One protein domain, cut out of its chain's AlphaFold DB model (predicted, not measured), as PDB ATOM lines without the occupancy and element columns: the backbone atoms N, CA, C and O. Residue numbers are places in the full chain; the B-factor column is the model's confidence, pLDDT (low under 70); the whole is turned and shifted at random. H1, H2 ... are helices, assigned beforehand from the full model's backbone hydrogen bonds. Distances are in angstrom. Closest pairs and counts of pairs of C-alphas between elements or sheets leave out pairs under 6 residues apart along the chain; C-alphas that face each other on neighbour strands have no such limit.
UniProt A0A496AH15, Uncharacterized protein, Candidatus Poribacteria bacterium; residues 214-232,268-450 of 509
ATOM      1  N   LEU A 214     -36.983 -25.099  35.878       77.44
ATOM      2  CA  LEU A 214     -35.533 -25.187  35.750       77.44
ATOM      3  C   LEU A 214     -35.044 -23.883  35.127       77.44
ATOM      4  O   LEU A 214     -35.371 -23.590  33.976       77.44
ATOM      5  N   THR A 215     -34.257 -23.132  35.881       77.69
ATOM      6  CA  THR A 215     -33.483 -21.995  35.394       77.69
ATOM      7  C   THR A 215     -32.010 -22.331  35.558       77.69
ATOM      8  O   THR A 215     -31.577 -22.825  36.600       77.69
ATOM      9  N   ILE A 216     -31.218 -22.096  34.513       77.94
ATOM     10  CA  ILE A 216     -29.763 -22.157  34.638       77.94
ATOM     11  C   ILE A 216     -29.327 -20.776  35.157       77.94
ATOM     12  O   ILE A 216     -29.686 -19.773  34.537       77.94
ATOM     13  N   PRO A 217     -28.609 -20.689  36.294       76.25
ATOM     14  CA  PRO A 217     -28.083 -19.430  36.814       76.25
ATOM     15  C   PRO A 217     -26.922 -18.946  35.925       76.25
ATOM     16  O   PRO A 217     -26.745 -19.395  34.791       76.25
ATOM     17  N   SER A 218     -26.080 -18.038  36.424       80.44
ATOM     18  CA  SER A 218     -24.839 -17.704  35.710       80.44
ATOM     19  C   SER A 218     -24.032 -18.975  35.373       80.44
ATOM     20  O   SER A 218     -24.022 -19.935  36.146       80.44
ATOM     21  N   LEU A 219     -23.393 -19.012  34.195       82.75
ATOM     22  CA  LEU A 219     -22.641 -20.190  33.738       82.75
ATOM     23  C   LEU A 219     -21.600 -20.628  34.789       82.75
ATOM     24  O   LEU A 219     -20.946 -19.764  35.377       82.75
ATOM     25  N   PRO A 220     -21.390 -21.941  35.003       84.38
ATOM     26  CA  PRO A 220     -20.480 -22.412  36.038       84.38
ATOM     27  C   PRO A 220     -19.038 -21.924  35.806       84.38
ATOM     28  O   PRO A 220     -18.624 -21.743  34.652       84.38
ATOM     29  N   PRO A 221     -18.235 -21.761  36.875       82.56
ATOM     30  CA  PRO A 221     -16.821 -21.394  36.805       82.56
ATOM     31  C   PRO A 221     -16.007 -22.107  35.712       82.56
ATOM     32  O   PRO A 221     -15.256 -21.440  34.995       82.56
ATOM     33  N   SER A 222     -16.184 -23.422  35.517       80.00
ATOM     34  CA  SER A 222     -15.535 -24.169  34.423       80.00
ATOM     35  C   SER A 222     -15.935 -23.681  33.028       80.00
ATOM     36  O   SER A 222     -15.061 -23.453  32.192       80.00
ATOM     37  N   ALA A 223     -17.227 -23.468  32.772       79.50
ATOM     38  CA  ALA A 223     -17.735 -22.987  31.488       79.50
ATOM     39  C   ALA A 223     -17.275 -21.547  31.200       79.50
ATOM     40  O   ALA A 223     -16.885 -21.235  30.074       79.50
ATOM     41  N   ILE A 224     -17.225 -20.680  32.220       81.75
ATOM     42  CA  ILE A 224     -16.657 -19.328  32.093       81.75
ATOM     43  C   ILE A 224     -15.160 -19.395  31.752       81.75
ATOM     44  O   ILE A 224     -14.696 -18.659  30.875       81.75
ATOM     45  N   ALA A 225     -14.393 -20.269  32.411       79.81
ATOM     46  CA  ALA A 225     -12.968 -20.451  32.136       79.81
ATOM     47  C   ALA A 225     -12.714 -21.024  30.727       79.81
ATOM     48  O   ALA A 225     -11.842 -20.526  30.011       79.81
ATOM     49  N   ALA A 226     -13.508 -22.011  30.300       79.56
ATOM     50  CA  ALA A 226     -13.451 -22.598  28.963       79.56
ATOM     51  C   ALA A 226     -13.756 -21.558  27.872       79.56
ATOM     52  O   ALA A 226     -12.931 -21.354  26.979       79.56
ATOM     53  N   ARG A 227     -14.867 -20.816  28.002       80.06
ATOM     54  CA  ARG A 227     -15.267 -19.762  27.053       80.06
ATOM     55  C   ARG A 227     -14.207 -18.666  26.929       80.06
ATOM     56  O   ARG A 227     -13.877 -18.260  25.815       80.06
ATOM     57  N   LYS A 228     -13.607 -18.232  28.048       79.06
ATOM     58  CA  LYS A 228     -12.473 -17.287  28.039       79.06
ATOM     59  C   LYS A 228     -11.264 -17.859  27.294       79.06
ATOM     60  O   LYS A 228     -10.712 -17.181  26.430       79.06
ATOM     61  N   LYS A 229     -10.882 -19.112  27.566       78.38
ATOM     62  CA  LYS A 229      -9.754 -19.785  26.896       78.38
ATOM     63  C   LYS A 229      -9.971 -19.911  25.381       78.38
ATOM     64  O   LYS A 229      -9.041 -19.652  24.620       78.38
ATOM     65  N   ALA A 230     -11.188 -20.244  24.946       71.00
ATOM     66  CA  ALA A 230     -11.562 -20.290  23.532       71.00
ATOM     67  C   ALA A 230     -11.448 -18.906  22.863       71.00
ATOM     68  O   ALA A 230     -10.813 -18.773  21.817       71.00
ATOM     69  N   GLN A 231     -11.971 -17.854  23.505       72.00
ATOM     70  CA  GLN A 231     -11.860 -16.473  23.018       72.00
ATOM     71  C   GLN A 231     -10.397 -16.010  22.888       72.00
ATOM     72  O   GLN A 231     -10.032 -15.407  21.878       72.00
ATOM     73  N   THR A 232      -9.537 -16.330  23.861       65.44
ATOM     74  CA  THR A 232      -8.099 -16.008  23.789       65.44
ATOM     75  C   THR A 232      -7.399 -16.745  22.641       65.44
ATOM     76  O   THR A 232      -6.591 -16.136  21.941       65.44
ATOM     77  N   LYS A 268       8.879 -33.293   1.040       76.38
ATOM     78  CA  LYS A 268       7.615 -34.010   0.788       76.38
ATOM     79  C   LYS A 268       7.386 -35.164   1.766       76.38
ATOM     80  O   LYS A 268       6.271 -35.320   2.237       76.38
ATOM     81  N   ALA A 269       8.421 -35.933   2.111       79.38
ATOM     82  CA  ALA A 269       8.302 -36.974   3.136       79.38
ATOM     83  C   ALA A 269       7.849 -36.394   4.491       79.38
ATOM     84  O   ALA A 269       6.897 -36.901   5.072       79.38
ATOM     85  N   TYR A 270       8.453 -35.280   4.923       85.75
ATOM     86  CA  TYR A 270       8.068 -34.581   6.153       85.75
ATOM     87  C   TYR A 270       6.596 -34.130   6.158       85.75
ATOM     88  O   TYR A 270       5.885 -34.404   7.119       85.75
ATOM     89  N   TYR A 271       6.108 -33.483   5.090       83.75
ATOM     90  CA  TYR A 271       4.708 -33.033   5.047       83.75
ATOM     91  C   TYR A 271       3.706 -34.196   5.064       83.75
ATOM     92  O   TYR A 271       2.620 -34.040   5.618       83.75
ATOM     93  N   ARG A 272       4.074 -35.362   4.519       83.31
ATOM     94  CA  ARG A 272       3.250 -36.582   4.559       83.31
ATOM     95  C   ARG A 272       3.205 -37.189   5.957       83.31
ATOM     96  O   ARG A 272       2.115 -37.393   6.468       83.31
ATOM     97  N   GLU A 273       4.355 -37.370   6.603       84.00
ATOM     98  CA  GLU A 273       4.462 -37.855   7.990       84.00
ATOM     99  C   GLU A 273       3.706 -36.943   8.980       84.00
ATOM    100  O   GLU A 273       2.959 -37.404   9.841       84.00
ATOM    101  N   GLU A 274       3.835 -35.623   8.820       86.19
ATOM    102  CA  GLU A 274       3.126 -34.616   9.616       86.19
ATOM    103  C   GLU A 274       1.607 -34.615   9.327       86.19
ATOM    104  O   GLU A 274       0.812 -34.472  10.258       86.19
ATOM    105  N   ALA A 275       1.178 -34.839   8.077       82.38
ATOM    106  CA  ALA A 275      -0.238 -34.979   7.719       82.38
ATOM    107  C   ALA A 275      -0.852 -36.296   8.223       82.38
ATOM    108  O   ALA A 275      -1.971 -36.282   8.735       82.38
ATOM    109  N   GLU A 276      -0.122 -37.409   8.145       81.50
ATOM    110  CA  GLU A 276      -0.491 -38.691   8.754       81.50
ATOM    111  C   GLU A 276      -0.619 -38.539  10.275       81.50
ATOM    112  O   GLU A 276      -1.613 -38.982  10.846       81.50
ATOM    113  N   ARG A 277       0.294 -37.816  10.944       83.38
ATOM    114  CA  ARG A 277       0.157 -37.518  12.381       83.38
ATOM    115  C   ARG A 277      -1.085 -36.674  12.687       83.38
ATOM    116  O   ARG A 277      -1.776 -36.967  13.657       83.38
ATOM    117  N   VAL A 278      -1.401 -35.663  11.872       84.00
ATOM    118  CA  VAL A 278      -2.627 -34.848  12.019       84.00
ATOM    119  C   VAL A 278      -3.899 -35.676  11.778       84.00
ATOM    120  O   VAL A 278      -4.907 -35.454  12.449       84.00
ATOM    121  N   GLN A 279      -3.870 -36.648  10.862       81.88
ATOM    122  CA  GLN A 279      -4.984 -37.576  10.646       81.88
ATOM    123  C   GLN A 279      -5.101 -38.608  11.777       81.88
ATOM    124  O   GLN A 279      -6.213 -38.903  12.204       81.88
ATOM    125  N   ASN A 280      -3.999 -39.113  12.330       79.06
ATOM    126  CA  ASN A 280      -4.033 -39.996  13.499       79.06
ATOM    127  C   ASN A 280      -4.563 -39.249  14.736       79.06
ATOM    128  O   ASN A 280      -5.480 -39.737  15.391       79.06
ATOM    129  N   GLU A 281      -4.111 -38.012  14.978       84.88
ATOM    130  CA  GLU A 281      -4.645 -37.171  16.058       84.88
ATOM    131  C   GLU A 281      -6.144 -36.860  15.865       84.88
ATOM    132  O   GLU A 281      -6.892 -36.770  16.839       84.88
ATOM    133  N   LEU A 282      -6.623 -36.732  14.619       85.12
ATOM    134  CA  LEU A 282      -8.058 -36.648  14.334       85.12
ATOM    135  C   LEU A 282      -8.794 -37.914  14.807       85.12
ATOM    136  O   LEU A 282      -9.801 -37.785  15.504       85.12
ATOM    137  N   HIS A 283      -8.310 -39.110  14.460       78.94
ATOM    138  CA  HIS A 283      -8.932 -40.373  14.874       78.94
ATOM    139  C   HIS A 283      -8.905 -40.548  16.400       78.94
ATOM    140  O   HIS A 283      -9.947 -40.847  16.979       78.94
ATOM    141  N   ASP A 284      -7.784 -40.252  17.066       81.38
ATOM    142  CA  ASP A 284      -7.674 -40.273  18.532       81.38
ATOM    143  C   ASP A 284      -8.684 -39.322  19.197       81.38
ATOM    144  O   ASP A 284      -9.345 -39.675  20.177       81.38
ATOM    145  N   ARG A 285      -8.848 -38.108  18.652       86.00
ATOM    146  CA  ARG A 285      -9.828 -37.126  19.143       86.00
ATOM    147  C   ARG A 285     -11.275 -37.571  18.895       86.00
ATOM    148  O   ARG A 285     -12.123 -37.281  19.735       86.00
ATOM    149  N   ILE A 286     -11.569 -38.262  17.790       85.38
ATOM    150  CA  ILE A 286     -12.907 -38.811  17.503       85.38
ATOM    151  C   ILE A 286     -13.225 -39.973  18.446       85.38
ATOM    152  O   ILE A 286     -14.215 -39.889  19.168       85.38
ATOM    153  N   ALA A 287     -12.356 -40.985  18.514       81.31
ATOM    154  CA  ALA A 287     -12.529 -42.148  19.382       81.31
ATOM    155  C   ALA A 287     -12.632 -41.742  20.860       81.31
ATOM    156  O   ALA A 287     -13.417 -42.305  21.625       81.31
ATOM    157  N   LYS A 288     -11.893 -40.699  21.264       87.81
ATOM    158  CA  LYS A 288     -12.063 -40.083  22.579       87.81
ATOM    159  C   LYS A 288     -13.433 -39.421  22.751       87.81
ATOM    160  O   LYS A 288     -14.027 -39.609  23.801       87.81
ATOM    161  N   LEU A 289     -13.936 -38.654  21.779       88.06
ATOM    162  CA  LEU A 289     -15.261 -38.021  21.868       88.06
ATOM    163  C   LEU A 289     -16.402 -39.048  21.901       88.06
ATOM    164  O   LEU A 289     -17.360 -38.846  22.643       88.06
ATOM    165  N   GLU A 290     -16.290 -40.144  21.145       86.81
ATOM    166  CA  GLU A 290     -17.197 -41.295  21.237       86.81
ATOM    167  C   GLU A 290     -17.171 -41.876  22.653       86.81
ATOM    168  O   GLU A 290     -18.198 -41.898  23.332       86.81
ATOM    169  N   LYS A 291     -15.982 -42.247  23.147       86.19
ATOM    170  CA  LYS A 291     -15.802 -42.822  24.482       86.19
ATOM    171  C   LYS A 291     -16.271 -41.890  25.606       86.19
ATOM    172  O   LYS A 291     -16.982 -42.335  26.500       86.19
ATOM    173  N   ASP A 292     -15.904 -40.609  25.574       90.19
ATOM    174  CA  ASP A 292     -16.355 -39.607  26.547       90.19
ATOM    175  C   ASP A 292     -17.897 -39.508  26.530       90.19
ATOM    176  O   ASP A 292     -18.525 -39.415  27.586       90.19
ATOM    177  N   TYR A 293     -18.540 -39.590  25.359       89.62
ATOM    178  CA  TYR A 293     -20.003 -39.594  25.257       89.62
ATOM    179  C   TYR A 293     -20.627 -40.876  25.846       89.62
ATOM    180  O   TYR A 293     -21.575 -40.777  26.634       89.62
ATOM    181  N   GLU A 294     -20.059 -42.052  25.549       86.88
ATOM    182  CA  GLU A 294     -20.469 -43.352  26.106       86.88
ATOM    183  C   GLU A 294     -20.258 -43.462  27.620       86.88
ATOM    184  O   GLU A 294     -21.069 -44.079  28.310       86.88
ATOM    185  N   GLU A 295     -19.187 -42.888  28.166       88.94
ATOM    186  CA  GLU A 295     -18.889 -42.863  29.607       88.94
ATOM    187  C   GLU A 295     -19.696 -41.793  30.367       88.94
ATOM    188  O   GLU A 295     -19.546 -41.650  31.580       88.94
ATOM    189  N   GLY A 296     -20.578 -41.054  29.683       90.75
ATOM    190  CA  GLY A 296     -21.430 -40.038  30.302       90.75
ATOM    191  C   GLY A 296     -20.710 -38.724  30.624       90.75
ATOM    192  O   GLY A 296     -21.238 -37.926  31.395       90.75
ATOM    193  N   CYS A 297     -19.523 -38.462  30.061       91.94
ATOM    194  CA  CYS A 297     -18.857 -37.162  30.185       91.94
ATOM    195  C   CYS A 297     -19.728 -36.043  29.583       91.94
ATOM    196  O   CYS A 297     -20.462 -36.241  28.607       91.94
ATOM    197  N   GLY A 298     -19.635 -34.845  30.166       90.31
ATOM    198  CA  GLY A 298     -20.395 -33.682  29.722       90.31
ATOM    199  C   GLY A 298     -19.854 -33.114  28.409       90.31
ATOM    200  O   GLY A 298     -18.672 -32.794  28.294       90.31
ATOM    201  N   LEU A 299     -20.723 -32.915  27.425       90.62
ATOM    202  CA  LEU A 299     -20.406 -32.178  26.208       90.62
ATOM    203  C   LEU A 299     -20.330 -30.669  26.467       90.62
ATOM    204  O   LEU A 299     -21.016 -30.110  27.325       90.62
ATOM    205  N   VAL A 300     -19.517 -29.992  25.658       87.88
ATOM    206  CA  VAL A 300     -19.423 -28.527  25.627       87.88
ATOM    207  C   VAL A 300     -20.482 -27.990  24.660       87.88
ATOM    208  O   VAL A 300     -20.247 -27.836  23.463       87.88
ATOM    209  N   LEU A 301     -21.684 -27.737  25.182       86.56
ATOM    210  CA  LEU A 301     -22.858 -27.311  24.411       86.56
ATOM    211  C   LEU A 301     -22.893 -25.782  24.176       86.56
ATOM    212  O   LEU A 301     -23.918 -25.138  24.348       86.56
ATOM    213  N   GLU A 302     -21.774 -25.187  23.743       80.44
ATOM    214  CA  GLU A 302     -21.583 -23.723  23.583       80.44
ATOM    215  C   GLU A 302     -22.596 -23.001  22.670       80.44
ATOM    216  O   GLU A 302     -22.694 -21.776  22.718       80.44
ATOM    217  N   LYS A 303     -23.332 -23.738  21.830       82.25
ATOM    218  CA  LYS A 303     -24.359 -23.202  20.915       82.25
ATOM    219  C   LYS A 303     -25.793 -23.362  21.434       82.25
ATOM    220  O   LYS A 303     -26.732 -23.090  20.692       82.25
ATOM    221  N   TRP A 304     -25.973 -23.877  22.647       86.19
ATOM    222  CA  TRP A 304     -27.276 -23.949  23.300       86.19
ATOM    223  C   TRP A 304     -27.471 -22.672  24.116       86.19
ATOM    224  O   TRP A 304     -26.783 -22.453  25.112       86.19
ATOM    225  N   ASP A 305     -28.387 -21.819  23.667       83.56
ATOM    226  CA  ASP A 305     -28.735 -20.586  24.364       83.56
ATOM    227  C   ASP A 305     -29.822 -20.873  25.405       83.56
ATOM    228  O   ASP A 305     -30.946 -21.229  25.043       83.56
ATOM    229  N   ALA A 306     -29.473 -20.733  26.687       81.44
ATOM    230  CA  ALA A 306     -30.320 -21.086  27.827       81.44
ATOM    231  C   ALA A 306     -31.666 -20.340  27.848       81.44
ATOM    232  O   ALA A 306     -32.628 -20.866  28.399       81.44
ATOM    233  N   GLU A 307     -31.754 -19.162  27.224       82.69
ATOM    234  CA  GLU A 307     -32.996 -18.380  27.122       82.69
ATOM    235  C   GLU A 307     -33.987 -18.953  26.088       82.69
ATOM    236  O   GLU A 307     -35.159 -18.582  26.081       82.69
ATOM    237  N   THR A 308     -33.541 -19.876  25.224       86.50
ATOM    238  CA  THR A 308     -34.328 -20.432  24.104       86.50
ATOM    239  C   THR A 308     -34.642 -21.928  24.225       86.50
ATOM    240  O   THR A 308     -35.303 -22.487  23.350       86.50
ATOM    241  N   LEU A 309     -34.158 -22.596  25.277       89.38
ATOM    242  CA  LEU A 309     -34.348 -24.035  25.477       89.38
ATOM    243  C   LEU A 309     -35.733 -24.377  26.043       89.38
ATOM    244  O   LEU A 309     -36.269 -23.681  26.905       89.38
ATOM    245  N   SER A 310     -36.253 -25.540  25.648       90.56
ATOM    246  CA  SER A 310     -37.312 -26.229  26.400       90.56
ATOM    247  C   SER A 310     -36.844 -26.612  27.816       90.56
ATOM    248  O   SER A 310     -35.644 -26.635  28.109       90.56
ATOM    249  N   GLN A 311     -37.767 -26.939  28.728       90.06
ATOM    250  CA  GLN A 311     -37.409 -27.389  30.085       90.06
ATOM    251  C   GLN A 311     -36.651 -28.727  30.052       90.06
ATOM    252  O   GLN A 311     -35.734 -28.958  30.840       90.06
ATOM    253  N   GLU A 312     -36.993 -29.559  29.079       91.44
ATOM    254  CA  GLU A 312     -36.420 -30.855  28.752       91.44
ATOM    255  C   GLU A 312     -34.971 -30.712  28.260       91.44
ATOM    256  O   GLU A 312     -34.057 -31.376  28.754       91.44
ATOM    257  N   GLU A 313     -34.716 -29.786  27.331       92.00
ATOM    258  CA  GLU A 313     -33.353 -29.450  26.902       92.00
ATOM    259  C   GLU A 313     -32.563 -28.787  28.034       92.00
ATOM    260  O   GLU A 313     -31.386 -29.089  28.222       92.00
ATOM    261  N   THR A 314     -33.207 -27.938  28.836       91.38
ATOM    262  CA  THR A 314     -32.592 -27.316  30.015       91.38
ATOM    263  C   THR A 314     -32.105 -28.375  31.009       91.38
ATOM    264  O   THR A 314     -31.003 -28.244  31.535       91.38
ATOM    265  N   ALA A 315     -32.853 -29.467  31.211       91.75
ATOM    266  CA  ALA A 315     -32.431 -30.594  32.045       91.75
ATOM    267  C   ALA A 315     -31.172 -31.301  31.503       91.75
ATOM    268  O   ALA A 315     -30.212 -31.517  32.248       91.75
ATOM    269  N   VAL A 316     -31.129 -31.614  30.200       92.75
ATOM    270  CA  VAL A 316     -29.958 -32.264  29.572       92.75
ATOM    271  C   VAL A 316     -28.742 -31.339  29.545       92.75
ATOM    272  O   VAL A 316     -27.621 -31.778  29.821       92.75
ATOM    273  N   PHE A 317     -28.936 -30.051  29.260       93.12
ATOM    274  CA  PHE A 317     -27.862 -29.060  29.306       93.12
ATOM    275  C   PHE A 317     -27.315 -28.912  30.727       93.12
ATOM    276  O   PHE A 317     -26.099 -28.920  30.918       93.12
ATOM    277  N   LEU A 318     -28.195 -28.874  31.733       93.00
ATOM    278  CA  LEU A 318     -27.799 -28.797  33.133       93.00
ATOM    279  C   LEU A 318     -26.998 -30.029  33.581       93.00
ATOM    280  O   LEU A 318     -25.955 -29.852  34.206       93.00
ATOM    281  N   LEU A 319     -27.389 -31.254  33.205       93.69
ATOM    282  CA  LEU A 319     -26.576 -32.455  33.469       93.69
ATOM    283  C   LEU A 319     -25.170 -32.344  32.863       93.69
ATOM    284  O   LEU A 319     -24.179 -32.612  33.544       93.69
ATOM    285  N   ASN A 320     -25.072 -31.908  31.604       94.50
ATOM    286  CA  ASN A 320     -23.791 -31.706  30.923       94.50
ATOM    287  C   ASN A 320     -22.920 -30.645  31.631       94.50
ATOM    288  O   ASN A 320     -21.713 -30.846  31.787       94.50
ATOM    289  N   LEU A 321     -23.520 -29.548  32.110       93.88
ATOM    290  CA  LEU A 321     -22.840 -28.529  32.916       93.88
ATOM    291  C   LEU A 321     -22.388 -29.075  34.280       93.88
ATOM    292  O   LEU A 321     -21.243 -28.854  34.665       93.88
ATOM    293  N   MET A 322     -23.242 -29.821  34.989       95.00
ATOM    294  CA  MET A 322     -22.933 -30.396  36.305       95.00
ATOM    295  C   MET A 322     -21.790 -31.418  36.236       95.00
ATOM    296  O   MET A 322     -20.871 -31.344  37.053       95.00
ATOM    297  N   VAL A 323     -21.796 -32.331  35.253       95.75
ATOM    298  CA  VAL A 323     -20.691 -33.289  35.041       95.75
ATOM    299  C   VAL A 323     -19.379 -32.544  34.798       95.75
ATOM    300  O   VAL A 323     -18.371 -32.853  35.431       95.75
ATOM    301  N   ASN A 324     -19.386 -31.538  33.919       94.25
ATOM    302  CA  ASN A 324     -18.186 -30.768  33.591       94.25
ATOM    303  C   ASN A 324     -17.680 -29.918  34.764       94.25
ATOM    304  O   ASN A 324     -16.469 -29.818  34.967       94.25
ATOM    305  N   GLU A 325     -18.580 -29.353  35.567       94.56
ATOM    306  CA  GLU A 325     -18.216 -28.541  36.726       94.56
ATOM    307  C   GLU A 325     -17.634 -29.385  37.868       94.56
ATOM    308  O   GLU A 325     -16.597 -29.009  38.416       94.56
ATOM    309  N   ILE A 326     -18.206 -30.559  38.171       95.12
ATOM    310  CA  ILE A 326     -17.616 -31.509  39.133       95.12
ATOM    311  C   ILE A 326     -16.279 -32.060  38.607       95.12
ATOM    312  O   ILE A 326     -15.296 -32.084  39.346       95.12
ATOM    313  N   ALA A 327     -16.190 -32.428  37.323       93.38
ATOM    314  CA  ALA A 327     -14.961 -32.963  36.727       93.38
ATOM    315  C   ALA A 327     -13.823 -31.931  36.605       93.38
ATOM    316  O   ALA A 327     -12.651 -32.307  36.501       93.38
ATOM    317  N   ALA A 328     -14.144 -30.634  36.588       93.00
ATOM    318  CA  ALA A 328     -13.175 -29.551  36.722       93.00
ATOM    319  C   ALA A 328     -12.819 -29.303  38.197       93.00
ATOM    320  O   ALA A 328     -11.638 -29.227  38.529       93.00
ATOM    321  N   TRP A 329     -13.811 -29.275  39.096       93.88
ATOM    322  CA  TRP A 329     -13.588 -29.128  40.537       93.88
ATOM    323  C   TRP A 329     -12.666 -30.220  41.076       93.88
ATOM    324  O   TRP A 329     -11.673 -29.892  41.714       93.88
ATOM    325  N   ARG A 330     -12.890 -31.493  40.733       93.88
ATOM    326  CA  ARG A 330     -12.034 -32.621  41.137       93.88
ATOM    327  C   ARG A 330     -10.552 -32.429  40.788       93.88
ATOM    328  O   ARG A 330      -9.695 -32.834  41.563       93.88
ATOM    329  N   LYS A 331     -10.243 -31.801  39.648       91.94
ATOM    330  CA  LYS A 331      -8.861 -31.544  39.182       91.94
ATOM    331  C   LYS A 331      -8.197 -30.354  39.881       91.94
ATOM    332  O   LYS A 331      -6.979 -30.222  39.838       91.94
ATOM    333  N   GLU A 332      -8.997 -29.484  40.486       89.69
ATOM    334  CA  GLU A 332      -8.568 -28.265  41.178       89.69
ATOM    335  C   GLU A 332      -8.684 -28.398  42.712       89.69
ATOM    336  O   GLU A 332      -8.193 -27.543  43.449       89.69
ATOM    337  N   ALA A 333      -9.333 -29.464  43.195       87.12
ATOM    338  CA  ALA A 333      -9.659 -29.694  44.593       87.12
ATOM    339  C   ALA A 333      -8.428 -30.003  45.451       87.12
ATOM    340  O   ALA A 333      -7.534 -30.762  45.078       87.12
ATOM    341  N   LYS A 334      -8.437 -29.418  46.648       83.44
ATOM    342  CA  LYS A 334      -7.570 -29.717  47.790       83.44
ATOM    343  C   LYS A 334      -8.469 -29.593  49.032       83.44
ATOM    344  O   LYS A 334      -9.287 -28.669  49.027       83.44
ATOM    345  N   PRO A 335      -8.365 -30.464  50.052       81.81
ATOM    346  CA  PRO A 335      -7.487 -31.638  50.165       81.81
ATOM    347  C   PRO A 335      -7.884 -32.806  49.237       81.81
ATOM    348  O   PRO A 335      -8.926 -32.772  48.586       81.81
ATOM    349  N   GLU A 336      -7.059 -33.856  49.186       86.31
ATOM    350  CA  GLU A 336      -7.267 -35.036  48.323       86.31
ATOM    351  C   GLU A 336      -8.580 -35.777  48.624       86.31
ATOM    352  O   GLU A 336      -9.287 -36.152  47.695       86.31
ATOM    353  N   ALA A 337      -8.988 -35.866  49.895       87.88
ATOM    354  CA  ALA A 337     -10.273 -36.455  50.290       87.88
ATOM    355  C   ALA A 337     -11.488 -35.763  49.630       87.88
ATOM    356  O   ALA A 337     -12.496 -36.410  49.342       87.88
ATOM    357  N   LEU A 338     -11.402 -34.458  49.331       89.25
ATOM    358  CA  LEU A 338     -12.430 -33.755  48.556       89.25
ATOM    359  C   LEU A 338     -12.381 -34.157  47.072       89.25
ATOM    360  O   LEU A 338     -13.432 -34.284  46.452       89.25
ATOM    361  N   ALA A 339     -11.198 -34.395  46.499       91.50
ATOM    362  CA  ALA A 339     -11.057 -34.870  45.122       91.50
ATOM    363  C   ALA A 339     -11.588 -36.306  44.940       91.50
ATOM    364  O   ALA A 339     -12.246 -36.581  43.936       91.50
ATOM    365  N   GLU A 340     -11.375 -37.191  45.920       92.75
ATOM    366  CA  GLU A 340     -11.990 -38.528  45.982       92.75
ATOM    367  C   GLU A 340     -13.515 -38.427  46.103       92.75
ATOM    368  O   GLU A 340     -14.240 -38.971  45.273       92.75
ATOM    369  N   THR A 341     -14.012 -37.622  47.052       93.25
ATOM    370  CA  THR A 341     -15.453 -37.357  47.223       93.25
ATOM    371  C   THR A 341     -16.098 -36.857  45.922       93.25
ATOM    372  O   THR A 341     -17.190 -37.283  45.549       93.25
ATOM    373  N   LEU A 342     -15.421 -35.964  45.193       94.62
ATOM    374  CA  LEU A 342     -15.888 -35.455  43.903       94.62
ATOM    375  C   LEU A 342     -15.789 -36.496  42.772       94.62
ATOM    376  O   LEU A 342     -16.487 -36.340  41.773       94.62
ATOM    377  N   ALA A 343     -14.976 -37.550  42.900       94.62
ATOM    378  CA  ALA A 343     -14.895 -38.634  41.917       94.62
ATOM    379  C   ALA A 343     -16.148 -39.518  41.949       94.62
ATOM    380  O   ALA A 343     -16.729 -39.780  40.895       94.62
ATOM    381  N   ASP A 344     -16.615 -39.894  43.142       94.31
ATOM    382  CA  ASP A 344     -17.861 -40.653  43.324       94.31
ATOM    383  C   ASP A 344     -19.082 -39.850  42.844       94.31
ATOM    384  O   ASP A 344     -19.987 -40.371  42.186       94.31
ATOM    385  N   ILE A 345     -19.079 -38.541  43.117       95.06
ATOM    386  CA  ILE A 345     -20.109 -37.603  42.656       95.06
ATOM    387  C   ILE A 345     -20.073 -37.453  41.122       95.06
ATOM    388  O   ILE A 345     -21.131 -37.465  40.487       95.06
ATOM    389  N   GLU A 346     -18.884 -37.366  40.507       95.75
ATOM    390  CA  GLU A 346     -18.723 -37.363  39.044       95.75
ATOM    391  C   GLU A 346     -19.257 -38.663  38.431       95.75
ATOM    392  O   GLU A 346     -20.019 -38.611  37.466       95.75
ATOM    393  N   ALA A 347     -18.906 -39.819  39.002       94.12
ATOM    394  CA  ALA A 347     -19.344 -41.129  38.527       94.12
ATOM    395  C   ALA A 347     -20.874 -41.275  38.568       94.12
ATOM    396  O   ALA A 347     -21.475 -41.745  37.599       94.12
ATOM    397  N   ARG A 348     -21.525 -40.803  39.641       94.06
ATOM    398  CA  ARG A 348     -22.992 -40.812  39.750       94.06
ATOM    399  C   ARG A 348     -23.659 -39.898  38.718       94.06
ATOM    400  O   ARG A 348     -24.618 -40.324  38.079       94.06
ATOM    401  N   LEU A 349     -23.147 -38.681  38.502       94.88
ATOM    402  CA  LEU A 349     -23.673 -37.783  37.460       94.88
ATOM    403  C   LEU A 349     -23.474 -38.353  36.048       94.88
ATOM    404  O   LEU A 349     -24.392 -38.294  35.230       94.88
ATOM    405  N   LYS A 350     -22.306 -38.945  35.778       94.50
ATOM    406  CA  LYS A 350     -22.007 -39.654  34.526       94.50
ATOM    407  C   LYS A 350     -22.976 -40.802  34.275       94.50
ATOM    408  O   LYS A 350     -23.497 -40.922  33.171       94.50
ATOM    409  N   GLN A 351     -23.269 -41.608  35.297       92.38
ATOM    410  CA  GLN A 351     -24.251 -42.687  35.203       92.38
ATOM    411  C   GLN A 351     -25.649 -42.152  34.857       92.38
ATOM    412  O   GLN A 351     -26.287 -42.692  33.955       92.38
ATOM    413  N   THR A 352     -26.102 -41.070  35.504       91.31
ATOM    414  CA  THR A 352     -27.391 -40.432  35.185       91.31
ATOM    415  C   THR A 352     -27.424 -39.896  33.751       91.31
ATOM    416  O   THR A 352     -28.355 -40.200  33.010       91.31
ATOM    417  N   LEU A 353     -26.392 -39.171  33.308       91.25
ATOM    418  CA  LEU A 353     -26.331 -38.638  31.942       91.25
ATOM    419  C   LEU A 353     -26.237 -39.759  30.886       91.25
ATOM    420  O   LEU A 353     -26.892 -39.681  29.847       91.25
ATOM    421  N   LYS A 354     -25.517 -40.851  31.173       90.62
ATOM    422  CA  LYS A 354     -25.507 -42.065  30.340       90.62
ATOM    423  C   LYS A 354     -26.894 -42.714  30.253       90.62
ATOM    424  O   LYS A 354     -27.293 -43.127  29.169       90.62
ATOM    425  N   GLN A 355     -27.649 -42.770  31.351       88.06
ATOM    426  CA  GLN A 355     -29.029 -43.274  31.349       88.06
ATOM    427  C   GLN A 355     -29.961 -42.398  30.493       88.06
ATOM    428  O   GLN A 355     -30.776 -42.941  29.752       88.06
ATOM    429  N   THR A 356     -29.802 -41.069  30.517       85.56
ATOM    430  CA  THR A 356     -30.552 -40.144  29.645       85.56
ATOM    431  C   THR A 356     -30.209 -40.312  28.157       85.56
ATOM    432  O   THR A 356     -31.099 -40.263  27.305       85.56
ATOM    433  N   ARG A 357     -28.932 -40.548  27.826       84.31
ATOM    434  CA  ARG A 357     -28.473 -40.820  26.449       84.31
ATOM    435  C   ARG A 357     -28.933 -42.193  25.943       84.31
ATOM    436  O   ARG A 357     -29.376 -42.331  24.804       84.31
ATOM    437  N   GLY A 358     -28.891 -43.219  26.785       74.12
ATOM    438  CA  GLY A 358     -29.178 -44.592  26.377       74.12
ATOM    439  C   GLY A 358     -28.008 -45.232  25.619       74.12
ATOM    440  O   GLY A 358     -26.851 -45.038  25.980       74.12
ATOM    441  N   ALA A 359     -28.313 -46.058  24.613       57.28
ATOM    442  CA  ALA A 359     -27.410 -47.122  24.155       57.28
ATOM    443  C   ALA A 359     -26.737 -46.932  22.777       57.28
ATOM    444  O   ALA A 359     -26.078 -47.862  22.322       57.28
ATOM    445  N   SER A 360     -26.897 -45.790  22.092       58.09
ATOM    446  CA  SER A 360     -26.296 -45.571  20.761       58.09
ATOM    447  C   SER A 360     -25.563 -44.234  20.658       58.09
ATOM    448  O   SER A 360     -26.089 -43.187  21.042       58.09
ATOM    449  N   VAL A 361     -24.357 -44.293  20.092       65.31
ATOM    450  CA  VAL A 361     -23.541 -43.152  19.659       65.31
ATOM    451  C   VAL A 361     -23.538 -43.159  18.130       65.31
ATOM    452  O   VAL A 361     -23.351 -44.221  17.530       65.31
ATOM    453  N   PRO A 362     -23.757 -42.016  17.459       64.50
ATOM    454  CA  PRO A 362     -23.871 -41.990  16.013       64.50
ATOM    455  C   PRO A 362     -22.496 -42.284  15.424       64.50
ATOM    456  O   PRO A 362     -21.545 -41.555  15.707       64.50
ATOM    457  N   SER A 363     -22.397 -43.313  14.579       58.91
ATOM    458  CA  SER A 363     -21.121 -43.663  13.946       58.91
ATOM    459  C   SER A 363     -20.485 -42.423  13.294       58.91
ATOM    460  O   SER A 363     -21.165 -41.726  12.522       58.91
ATOM    461  N   PRO A 364     -19.203 -42.118  13.573       60.03
ATOM    462  CA  PRO A 364     -18.506 -41.023  12.925       60.03
ATOM    463  C   PRO A 364     -18.566 -41.218  11.411       60.03
ATOM    464  O   PRO A 364     -18.349 -42.302  10.870       60.03
ATOM    465  N   THR A 365     -18.938 -40.145  10.721       57.81
ATOM    466  CA  THR A 365     -19.048 -40.131   9.263       57.81
ATOM    467  C   THR A 365     -17.652 -40.299   8.684       57.81
ATOM    468  O   THR A 365     -16.735 -39.638   9.154       57.81
ATOM    469  N   VAL A 366     -17.462 -41.170   7.692       55.28
ATOM    470  CA  VAL A 366     -16.113 -41.484   7.196       55.28
ATOM    471  C   VAL A 366     -15.377 -40.196   6.812       55.28
ATOM    472  O   VAL A 366     -15.814 -39.464   5.921       55.28
ATOM    473  N   PHE A 367     -14.260 -39.914   7.488       56.31
ATOM    474  CA  PHE A 367     -13.330 -38.884   7.045       56.31
ATOM    475  C   PHE A 367     -12.652 -39.424   5.786       56.31
ATOM    476  O   PHE A 367     -11.801 -40.309   5.862       56.31
ATOM    477  N   ALA A 368     -13.103 -38.959   4.619       54.72
ATOM    478  CA  ALA A 368     -12.518 -39.350   3.346       54.72
ATOM    479  C   ALA A 368     -11.010 -39.058   3.373       54.72
ATOM    480  O   ALA A 368     -10.608 -37.969   3.785       54.72
ATOM    481  N   ALA A 369     -10.197 -40.037   2.963       53.38
ATOM    482  CA  ALA A 369      -8.741 -39.951   3.046       53.38
ATOM    483  C   ALA A 369      -8.246 -38.650   2.395       53.38
ATOM    484  O   ALA A 369      -8.465 -38.413   1.203       53.38
ATOM    485  N   GLY A 370      -7.634 -37.783   3.206       56.34
ATOM    486  CA  GLY A 370      -7.242 -36.445   2.774       56.34
ATOM    487  C   GLY A 370      -6.193 -36.490   1.657       56.34
ATOM    488  O   GLY A 370      -5.429 -37.454   1.575       56.34
ATOM    489  N   PRO A 371      -6.117 -35.452   0.801       57.75
ATOM    490  CA  PRO A 371      -5.096 -35.385  -0.238       57.75
ATOM    491  C   PRO A 371      -3.693 -35.470   0.376       57.75
ATOM    492  O   PRO A 371      -3.439 -34.917   1.444       57.75
ATOM    493  N   ILE A 372      -2.776 -36.144  -0.317       73.00
ATOM    494  CA  ILE A 372      -1.384 -36.300   0.118       73.00
ATOM    495  C   ILE A 372      -0.738 -34.912   0.236       73.00
ATOM    496  O   ILE A 372      -0.614 -34.207  -0.766       73.00
ATOM    497  N   ALA A 373      -0.309 -34.526   1.440       79.81
ATOM    498  CA  ALA A 373       0.347 -33.241   1.654       79.81
ATOM    499  C   ALA A 373       1.756 -33.232   1.051       79.81
ATOM    500  O   ALA A 373       2.646 -33.946   1.509       79.81
ATOM    501  N   ASP A 374       1.974 -32.386   0.047       83.44
ATOM    502  CA  ASP A 374       3.280 -32.186  -0.586       83.44
ATOM    503  C   ASP A 374       3.895 -30.817  -0.235       83.44
ATOM    504  O   ASP A 374       5.067 -30.573  -0.543       83.44
ATOM    505  N   ASN A 375       3.135 -29.927   0.421       83.12
ATOM    506  CA  ASN A 375       3.599 -28.647   0.965       83.12
ATOM    507  C   ASN A 375       2.780 -28.172   2.194       83.12
ATOM    508  O   ASN A 375       1.685 -28.671   2.447       83.12
ATOM    509  N   GLU A 376       3.278 -27.163   2.925       85.75
ATOM    510  CA  GLU A 376       2.637 -26.618   4.145       85.75
ATOM    511  C   GLU A 376       1.192 -26.129   3.921       85.75
ATOM    512  O   GLU A 376       0.370 -26.231   4.824       85.75
ATOM    513  N   ARG A 377       0.834 -25.635   2.724       86.25
ATOM    514  CA  ARG A 377      -0.544 -25.198   2.431       86.25
ATOM    515  C   ARG A 377      -1.514 -26.378   2.345       86.25
ATOM    516  O   ARG A 377      -2.674 -26.227   2.723       86.25
ATOM    517  N   ASP A 378      -1.049 -27.534   1.872       84.56
ATOM    518  CA  ASP A 378      -1.844 -28.766   1.852       84.56
ATOM    519  C   ASP A 378      -2.037 -29.274   3.283       84.56
ATOM    520  O   ASP A 378      -3.146 -29.610   3.685       84.56
ATOM    521  N   LEU A 379      -0.961 -29.266   4.073       83.94
ATOM    522  CA  LEU A 379      -0.976 -29.660   5.477       83.94
ATOM    523  C   LEU A 379      -1.894 -28.761   6.320       83.94
ATOM    524  O   LEU A 379      -2.694 -29.262   7.106       83.94
ATOM    525  N   GLU A 380      -1.831 -27.444   6.131       85.69
ATOM    526  CA  GLU A 380      -2.720 -26.504   6.811       85.69
ATOM    527  C   GLU A 380      -4.173 -26.673   6.347       85.69
ATOM    528  O   GLU A 380      -5.090 -26.610   7.168       85.69
ATOM    529  N   LYS A 381      -4.417 -26.998   5.068       87.81
ATOM    530  CA  LYS A 381      -5.752 -27.409   4.616       87.81
ATOM    531  C   LYS A 381      -6.223 -28.661   5.371       87.81
ATOM    532  O   LYS A 381      -7.320 -28.632   5.916       87.81
ATOM    533  N   ILE A 382      -5.398 -29.707   5.477       83.62
ATOM    534  CA  ILE A 382      -5.736 -30.938   6.216       83.62
ATOM    535  C   ILE A 382      -6.024 -30.632   7.691       83.62
ATOM    536  O   ILE A 382      -7.040 -31.085   8.205       83.62
ATOM    537  N   ARG A 383      -5.208 -29.810   8.369       87.19
ATOM    538  CA  ARG A 383      -5.474 -29.372   9.754       87.19
ATOM    539  C   ARG A 383      -6.846 -28.698   9.885       87.19
ATOM    540  O   ARG A 383      -7.579 -28.988  10.833       87.19
ATOM    541  N   ASN A 384      -7.221 -27.836   8.940       88.31
ATOM    542  CA  ASN A 384      -8.525 -27.167   8.940       88.31
ATOM    543  C   ASN A 384      -9.685 -28.115   8.591       88.31
ATOM    544  O   ASN A 384     -10.718 -28.059   9.260       88.31
ATOM    545  N   ASP A 385      -9.511 -29.033   7.639       85.62
ATOM    546  CA  ASP A 385     -10.497 -30.069   7.305       85.62
ATOM    547  C   ASP A 385     -10.721 -31.030   8.494       85.62
ATOM    548  O   ASP A 385     -11.868 -31.327   8.838       85.62
ATOM    549  N   CYS A 386      -9.657 -31.439   9.199       85.12
ATOM    550  CA  CYS A 386      -9.721 -32.233  10.432       85.12
ATOM    551  C   CYS A 386     -10.439 -31.484  11.570       85.12
ATOM    552  O   CYS A 386     -11.357 -32.022  12.191       85.12
ATOM    553  N   ASN A 387     -10.075 -30.226  11.842       86.25
ATOM    554  CA  ASN A 387     -10.741 -29.417  12.871       86.25
ATOM    555  C   ASN A 387     -12.223 -29.167  12.528       86.25
ATOM    556  O   ASN A 387     -13.091 -29.278  13.397       86.25
ATOM    557  N   GLY A 388     -12.531 -28.892  11.257       87.00
ATOM    558  CA  GLY A 388     -13.897 -28.752  10.754       87.00
ATOM    559  C   GLY A 388     -14.698 -30.054  10.835       87.00
ATOM    560  O   GLY A 388     -15.897 -30.016  11.115       87.00
ATOM    561  N   TYR A 389     -14.054 -31.213  10.660       87.00
ATOM    562  CA  TYR A 389     -14.671 -32.511  10.918       87.00
ATOM    563  C   TYR A 389     -15.030 -32.678  12.402       87.00
ATOM    564  O   TYR A 389     -16.179 -32.995  12.709       87.00
ATOM    565  N   ILE A 390     -14.101 -32.404  13.329       88.25
ATOM    566  CA  ILE A 390     -14.364 -32.507  14.778       88.25
ATOM    567  C   ILE A 390     -15.552 -31.621  15.167       88.25
ATOM    568  O   ILE A 390     -16.469 -32.082  15.842       88.25
ATOM    569  N   GLN A 391     -15.601 -30.378  14.677       87.88
ATOM    570  CA  GLN A 391     -16.735 -29.480  14.921       87.88
ATOM    571  C   GLN A 391     -18.064 -30.038  14.382       87.88
ATOM    572  O   GLN A 391     -19.089 -29.920  15.056       87.88
ATOM    573  N   LYS A 392     -18.067 -30.676  13.201       87.69
ATOM    574  CA  LYS A 392     -19.252 -31.361  12.648       87.69
ATOM    575  C   LYS A 392     -19.662 -32.570  13.498       87.69
ATOM    576  O   LYS A 392     -20.858 -32.770  13.701       87.69
ATOM    577  N   PHE A 393     -18.714 -33.351  14.016       87.06
ATOM    578  CA  PHE A 393     -19.013 -34.510  14.862       87.06
ATOM    579  C   PHE A 393     -19.558 -34.091  16.236       87.06
ATOM    580  O   PHE A 393     -20.640 -34.531  16.618       87.06
ATOM    581  N   THR A 394     -18.916 -33.133  16.911       89.50
ATOM    582  CA  THR A 394     -19.436 -32.537  18.155       89.50
ATOM    583  C   THR A 394     -20.817 -31.906  17.949       89.50
ATOM    584  O   THR A 394     -21.677 -32.034  18.816       89.50
ATOM    585  N   GLN A 395     -21.089 -31.297  16.786       88.94
ATOM    586  CA  GLN A 395     -22.434 -30.817  16.446       88.94
ATOM    587  C   GLN A 395     -23.450 -31.960  16.294       88.94
ATOM    588  O   GLN A 395     -24.594 -31.795  16.707       88.94
ATOM    589  N   LYS A 396     -23.069 -33.119  15.735       88.75
ATOM    590  CA  LYS A 396     -23.956 -34.295  15.665       88.75
ATOM    591  C   LYS A 396     -24.295 -34.824  17.059       88.75
ATOM    592  O   LYS A 396     -25.473 -35.044  17.327       88.75
ATOM    593  N   LEU A 397     -23.311 -34.935  17.956       90.06
ATOM    594  CA  LEU A 397     -23.539 -35.317  19.355       90.06
ATOM    595  C   LEU A 397     -24.435 -34.293  20.082       90.06
ATOM    596  O   LEU A 397     -25.434 -34.664  20.692       90.06
ATOM    597  N   ALA A 398     -24.171 -32.991  19.922       90.31
ATOM    598  CA  ALA A 398     -25.012 -31.926  20.474       90.31
ATOM    599  C   ALA A 398     -26.444 -31.912  19.895       90.31
ATOM    600  O   ALA A 398     -27.383 -31.534  20.586       90.31
ATOM    601  N   ASN A 399     -26.638 -32.333  18.641       89.31
ATOM    602  CA  ASN A 399     -27.970 -32.479  18.050       89.31
ATOM    603  C   ASN A 399     -28.701 -33.734  18.560       89.31
ATOM    604  O   ASN A 399     -29.931 -33.759  18.545       89.31
ATOM    605  N   LEU A 400     -27.979 -34.762  19.021       88.94
ATOM    606  CA  LEU A 400     -28.583 -35.905  19.700       88.94
ATOM    607  C   LEU A 400     -28.998 -35.575  21.128       88.94
ATOM    608  O   LEU A 400     -30.094 -35.969  21.503       88.94
ATOM    609  N   GLU A 401     -28.228 -34.792  21.890       91.00
ATOM    610  CA  GLU A 401     -28.656 -34.353  23.232       91.00
ATOM    611  C   GLU A 401     -30.051 -33.681  23.193       91.00
ATOM    612  O   GLU A 401     -30.862 -33.916  24.086       91.00
ATOM    613  N   LYS A 402     -30.402 -32.952  22.112       89.75
ATOM    614  CA  LYS A 402     -31.773 -32.435  21.884       89.75
ATOM    615  C   LYS A 402     -32.821 -33.540  21.646       89.75
ATOM    616  O   LYS A 402     -33.961 -33.408  22.075       89.75
ATOM    617  N   LYS A 403     -32.461 -34.650  20.990       88.38
ATOM    618  CA  LYS A 403     -33.341 -35.829  20.823       88.38
ATOM    619  C   LYS A 403     -33.467 -36.669  22.101       88.38
ATOM    620  O   LYS A 403     -34.482 -37.337  22.280       88.38
ATOM    621  N   HIS A 404     -32.455 -36.657  22.970       88.12
ATOM    622  CA  HIS A 404     -32.505 -37.301  24.286       88.12
ATOM    623  C   HIS A 404     -33.312 -36.471  25.289       88.12
ATOM    624  O   HIS A 404     -34.063 -37.045  26.072       88.12
ATOM    625  N   ALA A 405     -33.253 -35.137  25.200       89.12
ATOM    626  CA  ALA A 405     -34.087 -34.223  25.981       89.12
ATOM    627  C   ALA A 405     -35.583 -34.552  25.873       89.12
ATOM    628  O   ALA A 405     -36.244 -34.701  26.893       89.12
ATOM    629  N   ALA A 406     -36.092 -34.806  24.663       87.06
ATOM    630  CA  ALA A 406     -37.485 -35.208  24.425       87.06
ATOM    631  C   ALA A 406     -37.918 -36.542  25.090       87.06
ATOM    632  O   ALA A 406     -39.066 -36.953  24.940       87.06
ATOM    633  N   LYS A 407     -37.014 -37.233  25.804       87.69
ATOM    634  CA  LYS A 407     -37.277 -38.441  26.607       87.69
ATOM    635  C   LYS A 407     -37.140 -38.207  28.120       87.69
ATOM    636  O   LYS A 407     -37.253 -39.159  28.888       87.69
ATOM    637  N   VAL A 408     -36.838 -36.984  28.564       88.81
ATOM    638  CA  VAL A 408     -36.626 -36.658  29.983       88.81
ATOM    639  C   VAL A 408     -37.962 -36.390  30.668       88.81
ATOM    640  O   VAL A 408     -38.630 -35.396  30.402       88.81
ATOM    641  N   GLU A 409     -38.325 -37.245  31.622       89.31
ATOM    642  CA  GLU A 409     -39.473 -36.993  32.489       89.31
ATOM    643  C   GLU A 409     -39.139 -35.906  33.526       89.31
ATOM    644  O   GLU A 409     -38.358 -36.107  34.462       89.31
ATOM    645  N   MET A 410     -39.753 -34.732  33.371       88.50
ATOM    646  CA  MET A 410     -39.402 -33.537  34.146       88.50
ATOM    647  C   MET A 410     -39.654 -33.647  35.657       88.50
ATOM    648  O   MET A 410     -38.945 -33.007  36.436       88.50
ATOM    649  N   LEU A 411     -40.635 -34.443  36.098       88.25
ATOM    650  CA  LEU A 411     -40.925 -34.632  37.526       88.25
ATOM    651  C   LEU A 411     -39.865 -35.513  38.224       88.25
ATOM    652  O   LEU A 411     -39.265 -35.028  39.190       88.25
ATOM    653  N   PRO A 412     -39.538 -36.729  37.731       90.62
ATOM    654  CA  PRO A 412     -38.362 -37.476  38.175       90.62
ATOM    655  C   PRO A 412     -37.067 -36.663  38.122       90.62
ATOM    656  O   PRO A 412     -36.297 -36.702  39.081       90.62
ATOM    657  N   PHE A 413     -36.840 -35.877  37.062       90.81
ATOM    658  CA  PHE A 413     -35.626 -35.068  36.944       90.81
ATOM    659  C   PHE A 413     -35.512 -33.989  38.033       90.81
ATOM    660  O   PHE A 413     -34.469 -33.874  38.680       90.81
ATOM    661  N   LYS A 414     -36.578 -33.218  38.293       90.44
ATOM    662  CA  LYS A 414     -36.578 -32.202  39.364       90.44
ATOM    663  C   LYS A 414     -36.391 -32.829  40.747       90.44
ATOM    664  O   LYS A 414     -35.652 -32.280  41.562       90.44
ATOM    665  N   LYS A 415     -37.006 -33.992  40.998       90.62
ATOM    666  CA  LYS A 415     -36.807 -34.758  42.237       90.62
ATOM    667  C   LYS A 415     -35.351 -35.214  42.386       90.62
ATOM    668  O   LYS A 415     -34.745 -34.958  43.424       90.62
ATOM    669  N   PHE A 416     -34.770 -35.795  41.332       92.44
ATOM    670  CA  PHE A 416     -33.354 -36.164  41.281       92.44
ATOM    671  C   PHE A 416     -32.439 -34.970  41.582       92.44
ATOM    672  O   PHE A 416     -31.515 -35.115  42.375       92.44
ATOM    673  N   LEU A 417     -32.695 -33.793  40.997       92.00
ATOM    674  CA  LEU A 417     -31.859 -32.608  41.204       92.00
ATOM    675  C   LEU A 417     -31.877 -32.143  42.672       92.00
ATOM    676  O   LEU A 417     -30.817 -31.886  43.240       92.00
ATOM    677  N   VAL A 418     -33.056 -32.117  43.308       90.75
ATOM    678  CA  VAL A 418     -33.213 -31.806  44.742       90.75
ATOM    679  C   VAL A 418     -32.434 -32.794  45.612       90.75
ATOM    680  O   VAL A 418     -31.630 -32.378  46.446       90.75
ATOM    681  N   GLU A 419     -32.661 -34.093  45.418       92.25
ATOM    682  CA  GLU A 419     -32.038 -35.162  46.210       92.25
ATOM    683  C   GLU A 419     -30.517 -35.214  45.987       92.25
ATOM    684  O   GLU A 419     -29.746 -35.381  46.931       92.25
ATOM    685  N   PHE A 420     -30.053 -34.989  44.755       94.38
ATOM    686  CA  PHE A 420     -28.633 -34.915  44.434       94.38
ATOM    687  C   PHE A 420     -27.954 -33.712  45.101       94.38
ATOM    688  O   PHE A 420     -26.929 -33.883  45.759       94.38
ATOM    689  N   VAL A 421     -28.508 -32.501  44.971       93.62
ATOM    690  CA  VAL A 421     -27.900 -31.294  45.556       93.62
ATOM    691  C   VAL A 421     -27.912 -31.361  47.087       93.62
ATOM    692  O   VAL A 421     -26.881 -31.100  47.709       93.62
ATOM    693  N   ARG A 422     -29.042 -31.755  47.694       93.19
ATOM    694  CA  ARG A 422     -29.222 -31.821  49.153       93.19
ATOM    695  C   ARG A 422     -28.489 -33.008  49.783       93.19
ATOM    696  O   ARG A 422     -27.616 -32.808  50.623       93.19
ATOM    697  N   ASP A 423     -28.836 -34.234  49.394       92.06
ATOM    698  CA  ASP A 423     -28.469 -35.446  50.143       92.06
ATOM    699  C   ASP A 423     -27.130 -36.049  49.706       92.06
ATOM    700  O   ASP A 423     -26.509 -36.791  50.469       92.06
ATOM    701  N   VAL A 424     -26.677 -35.738  48.486       93.44
ATOM    702  CA  VAL A 424     -25.427 -36.268  47.922       93.44
ATOM    703  C   VAL A 424     -24.335 -35.205  47.949       93.44
ATOM    704  O   VAL A 424     -23.355 -35.362  48.674       93.44
ATOM    705  N   LEU A 425     -24.491 -34.115  47.196       94.50
ATOM    706  CA  LEU A 425     -23.441 -33.119  46.992       94.50
ATOM    707  C   LEU A 425     -23.162 -32.308  48.262       94.50
ATOM    708  O   LEU A 425     -22.036 -32.332  48.755       94.50
ATOM    709  N   PHE A 426     -24.169 -31.620  48.813       94.00
ATOM    710  CA  PHE A 426     -23.994 -30.772  49.995       94.00
ATOM    711  C   PHE A 426     -23.503 -31.580  51.204       94.00
ATOM    712  O   PHE A 426     -22.494 -31.225  51.809       94.00
ATOM    713  N   VAL A 427     -24.160 -32.706  51.512       91.75
ATOM    714  CA  VAL A 427     -23.787 -33.589  52.631       91.75
ATOM    715  C   VAL A 427     -22.372 -34.156  52.491       91.75
ATOM    716  O   VAL A 427     -21.670 -34.263  53.498       91.75
ATOM    717  N   SER A 428     -21.933 -34.529  51.285       92.31
ATOM    718  CA  SER A 428     -20.600 -35.119  51.095       92.31
ATOM    719  C   SER A 428     -19.500 -34.059  51.109       92.31
ATOM    720  O   SER A 428     -18.514 -34.230  51.817       92.31
ATOM    721  N   VAL A 429     -19.693 -32.919  50.430       92.00
ATOM    722  CA  VAL A 429     -18.737 -31.797  50.490       92.00
ATOM    723  C   VAL A 429     -18.605 -31.279  51.924       92.00
ATOM    724  O   VAL A 429     -17.486 -31.139  52.403       92.00
ATOM    725  N   ALA A 430     -19.714 -31.092  52.648       89.88
ATOM    726  CA  ALA A 430     -19.693 -30.637  54.041       89.88
ATOM    727  C   ALA A 430     -18.882 -31.556  54.972       89.88
ATOM    728  O   ALA A 430     -18.188 -31.065  55.861       89.88
ATOM    729  N   LYS A 431     -18.948 -32.880  54.773       88.56
ATOM    730  CA  LYS A 431     -18.138 -33.851  55.529       88.56
ATOM    731  C   LYS A 431     -16.654 -33.763  55.175       88.56
ATOM    732  O   LYS A 431     -15.825 -33.844  56.073       88.56
ATOM    733  N   SER A 432     -16.338 -33.607  53.891       86.19
ATOM    734  CA  SER A 432     -14.963 -33.649  53.380       86.19
ATOM    735  C   SER A 432     -14.220 -32.309  53.463       86.19
ATOM    736  O   SER A 432     -13.025 -32.278  53.175       86.19
ATOM    737  N   THR A 433     -14.889 -31.214  53.855       84.50
ATOM    738  CA  THR A 433     -14.239 -29.912  54.107       84.50
ATOM    739  C   THR A 433     -14.287 -29.439  55.556       84.50
ATOM    740  O   THR A 433     -13.411 -28.676  55.938       84.50
ATOM    741  N   HIS A 434     -15.247 -29.852  56.392       73.94
ATOM    742  CA  HIS A 434     -15.312 -29.403  57.794       73.94
ATOM    743  C   HIS A 434     -14.006 -29.749  58.556       73.94
ATOM    744  O   HIS A 434     -13.609 -30.915  58.548       73.94
ATOM    745  N   PRO A 435     -13.323 -28.786  59.222       70.50
ATOM    746  CA  PRO A 435     -13.799 -27.460  59.645       70.50
ATOM    747  C   PRO A 435     -13.472 -26.267  58.719       70.50
ATOM    748  O   PRO A 435     -13.726 -25.127  59.104       70.50
ATOM    749  N   GLU A 436     -12.923 -26.481  57.524       80.25
ATOM    750  CA  GLU A 436     -12.686 -25.414  56.540       80.25
ATOM    751  C   GLU A 436     -14.006 -24.801  56.015       80.25
ATOM    752  O   GLU A 436     -15.038 -25.482  55.956       80.25
ATOM    753  N   PRO A 437     -14.006 -23.512  55.610       81.06
ATOM    754  CA  PRO A 437     -15.189 -22.863  55.048       81.06
ATOM    755  C   PRO A 437     -15.651 -23.540  53.749       81.06
ATOM    756  O   PRO A 437     -14.842 -23.892  52.890       81.06
ATOM    757  N   MET A 438     -16.972 -23.660  53.584       85.19
ATOM    758  CA  MET A 438     -17.587 -24.326  52.429       85.19
ATOM    759  C   MET A 438     -17.073 -23.741  51.097       85.19
ATOM    760  O   MET A 438     -17.129 -22.519  50.906       85.19
ATOM    761  N   PRO A 439     -16.581 -24.568  50.151       87.31
ATOM    762  CA  PRO A 439     -16.005 -24.067  48.909       87.31
ATOM    763  C   PRO A 439     -17.017 -23.265  48.089       87.31
ATOM    764  O   PRO A 439     -18.071 -23.780  47.728       87.31
ATOM    765  N   LYS A 440     -16.658 -22.034  47.698       89.00
ATOM    766  CA  LYS A 440     -17.518 -21.106  46.924       89.00
ATOM    767  C   LYS A 440     -18.121 -21.709  45.647       89.00
ATOM    768  O   LYS A 440     -19.130 -21.222  45.154       89.00
ATOM    769  N   ARG A 441     -17.494 -22.758  45.109       90.25
ATOM    770  CA  ARG A 441     -17.937 -23.511  43.932       90.25
ATOM    771  C   ARG A 441     -19.213 -24.323  44.173       90.25
ATOM    772  O   ARG A 441     -20.004 -24.493  43.253       90.25
ATOM    773  N   LEU A 442     -19.448 -24.749  45.416       92.00
ATOM    774  CA  LEU A 442     -20.686 -25.401  45.836       92.00
ATOM    775  C   LEU A 442     -21.899 -24.486  45.641       92.00
ATOM    776  O   LEU A 442     -22.955 -24.971  45.250       92.00
ATOM    777  N   ASN A 443     -21.736 -23.175  45.863       91.56
ATOM    778  CA  ASN A 443     -22.829 -22.206  45.791       91.56
ATOM    779  C   ASN A 443     -23.575 -22.293  44.457       91.56
ATOM    780  O   ASN A 443     -24.797 -22.296  44.483       91.56
ATOM    781  N   TRP A 444     -22.870 -22.458  43.328       92.94
ATOM    782  CA  TRP A 444     -23.486 -22.598  41.999       92.94
ATOM    783  C   TRP A 444     -24.531 -23.723  41.948       92.94
ATOM    784  O   TRP A 444     -25.621 -23.531  41.419       92.94
ATOM    785  N   PHE A 445     -24.240 -24.871  42.568       93.56
ATOM    786  CA  PHE A 445     -25.173 -25.996  42.655       93.56
ATOM    787  C   PHE A 445     -26.335 -25.739  43.624       93.56
ATOM    788  O   PHE A 445     -27.410 -26.300  43.439       93.56
ATOM    789  N   LEU A 446     -26.133 -24.902  44.646       92.62
ATOM    790  CA  LEU A 446     -27.207 -24.465  45.542       92.62
ATOM    791  C   LEU A 446     -28.127 -23.444  44.847       92.62
ATOM    792  O   LEU A 446     -29.339 -23.493  45.041       92.62
ATOM    793  N   GLU A 447     -27.588 -22.587  43.968       91.06
ATOM    794  CA  GLU A 447     -28.381 -21.636  43.173       91.06
ATOM    795  C   GLU A 447     -29.392 -22.338  42.257       91.06
ATOM    796  O   GLU A 447     -30.502 -21.834  42.110       91.06
ATOM    797  N   LEU A 448     -29.053 -23.521  41.721       89.38
ATOM    798  CA  LEU A 448     -29.962 -24.373  40.926       89.38
ATOM    799  C   LEU A 448     -31.269 -24.726  41.651       89.38
ATOM    800  O   LEU A 448     -32.253 -25.076  41.003       89.38
ATOM    801  N   MET A 449     -31.258 -24.685  42.986       88.69
ATOM    802  CA  MET A 449     -32.378 -25.079  43.836       88.69
ATOM    803  C   MET A 449     -32.928 -23.945  44.711       88.69
ATOM    804  O   MET A 449     -33.756 -24.200  45.585       88.69
ATOM    805  N   ASP A 450     -32.477 -22.708  44.479       89.38
ATOM    806  CA  ASP A 450     -32.737 -21.547  45.343       89.38
ATOM    807  C   ASP A 450     -32.334 -21.785  46.814       89.38
ATOM    808  O   ASP A 450     -33.007 -21.374  47.760       89.38
TER     809      ASP A 450
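Overview. This is residues 214 to 232 and 268 to 450 of the 509 residues of an uncharacterized protein of Candidatus Poribacteria bacterium (UniProt A0A496AH15). Three helices, H3, H4 and H6, stand side by side as an up-and-down bundle, and a long arm of two nearly parallel helices, H2 and H5, runs off from one end of it, giving the whole an L-like outline. The link of residues 358 to 375 runs back along this arm from the bundle to its far end, while H1 meets H3 at one end and the short H7 sits beside H3 and H6. The printed part has 202 residues with seven named helices, H1 to H7 in chain order, and no named strand; its class is all helix. It is only just compact, close to loose, with a radius of gyration of the C-alphas of 19.8 A, and it is elongated, spanning 62 by 39 by 29 A.

Arrangement. H5, residues 376 to 405, touches H2, residues 268 to 294, at a shallow tilt of 9 degrees, the same way; their closest C-alphas, Ala 275 and Leu 379, are 5.8 A apart. With residues 401 to 405 alone, H5 touches H3, residues 311 to 332, at a steep tilt of 57 degrees; the closest C-alphas, Glu 313 and Ala 405, are 4.9 A apart. The same residues of H5 touch H4, residues 336 to 357, about perpendicular at 75 degrees, closest at the C-alphas of Arg 357 and His 404, 5.8 A. H3 is the hub, touching four helices. H3 and H4 form a helical hairpin, opposite ways at 26 degrees, with the C-alphas of Arg 330 and Ala 339 closest at 4.7 A. H6, residues 410 to 433, touches H4 at a shallow tilt of 11 degrees, opposite ways, closest at the C-alphas of Leu 338 and Ser 432, 5.4 A. H6 also touches H3, with residues 410 to 413 alone; the C-alphas of Glu 312 and Met 410 are closest, 6.7 A. H7, residues 442 to 447, and H6 are a hairpin and only just touch, with 3 pairs of C-alphas within 8 A, the closest being Val 421 and Phe 445, 6.6 A. H1, residues 221 to 232, touches H3 about perpendicular at 85 degrees with residues 221 to 223 alone, closest at the C-alphas of Ser 222 and Glu 325, 5.6 A. Every O i to N i+4 pair is within hydrogen-bond range in H1, H2, H4 and H7, against 17 of 18 in H3, 24 of 26 in H5 and 17 of 20 in H6.

Along the chain. H5 is 43.4 A long, from C-alpha 376 at (2.637, -26.618, 4.145) to C-alpha 405 at (-34.087, -34.223, 25.981). H2 measures 38.9 A, H6 32.3 A, H4 31.0 A, H3 30.9 A, H1 16.6 A and H7 9.0 A.

Size, cuts and confidence. The farthest C-alphas, Lys 268 and Pro 435, are 63.0 A apart. Residues 233 to 267 are not printed; C-alphas 232 and 268 are 33.2 A apart across this cut. The links H2 to H3 and H4 to H5 are long. The pLDDT is under 70 at residue 232 and residues 359 to 371.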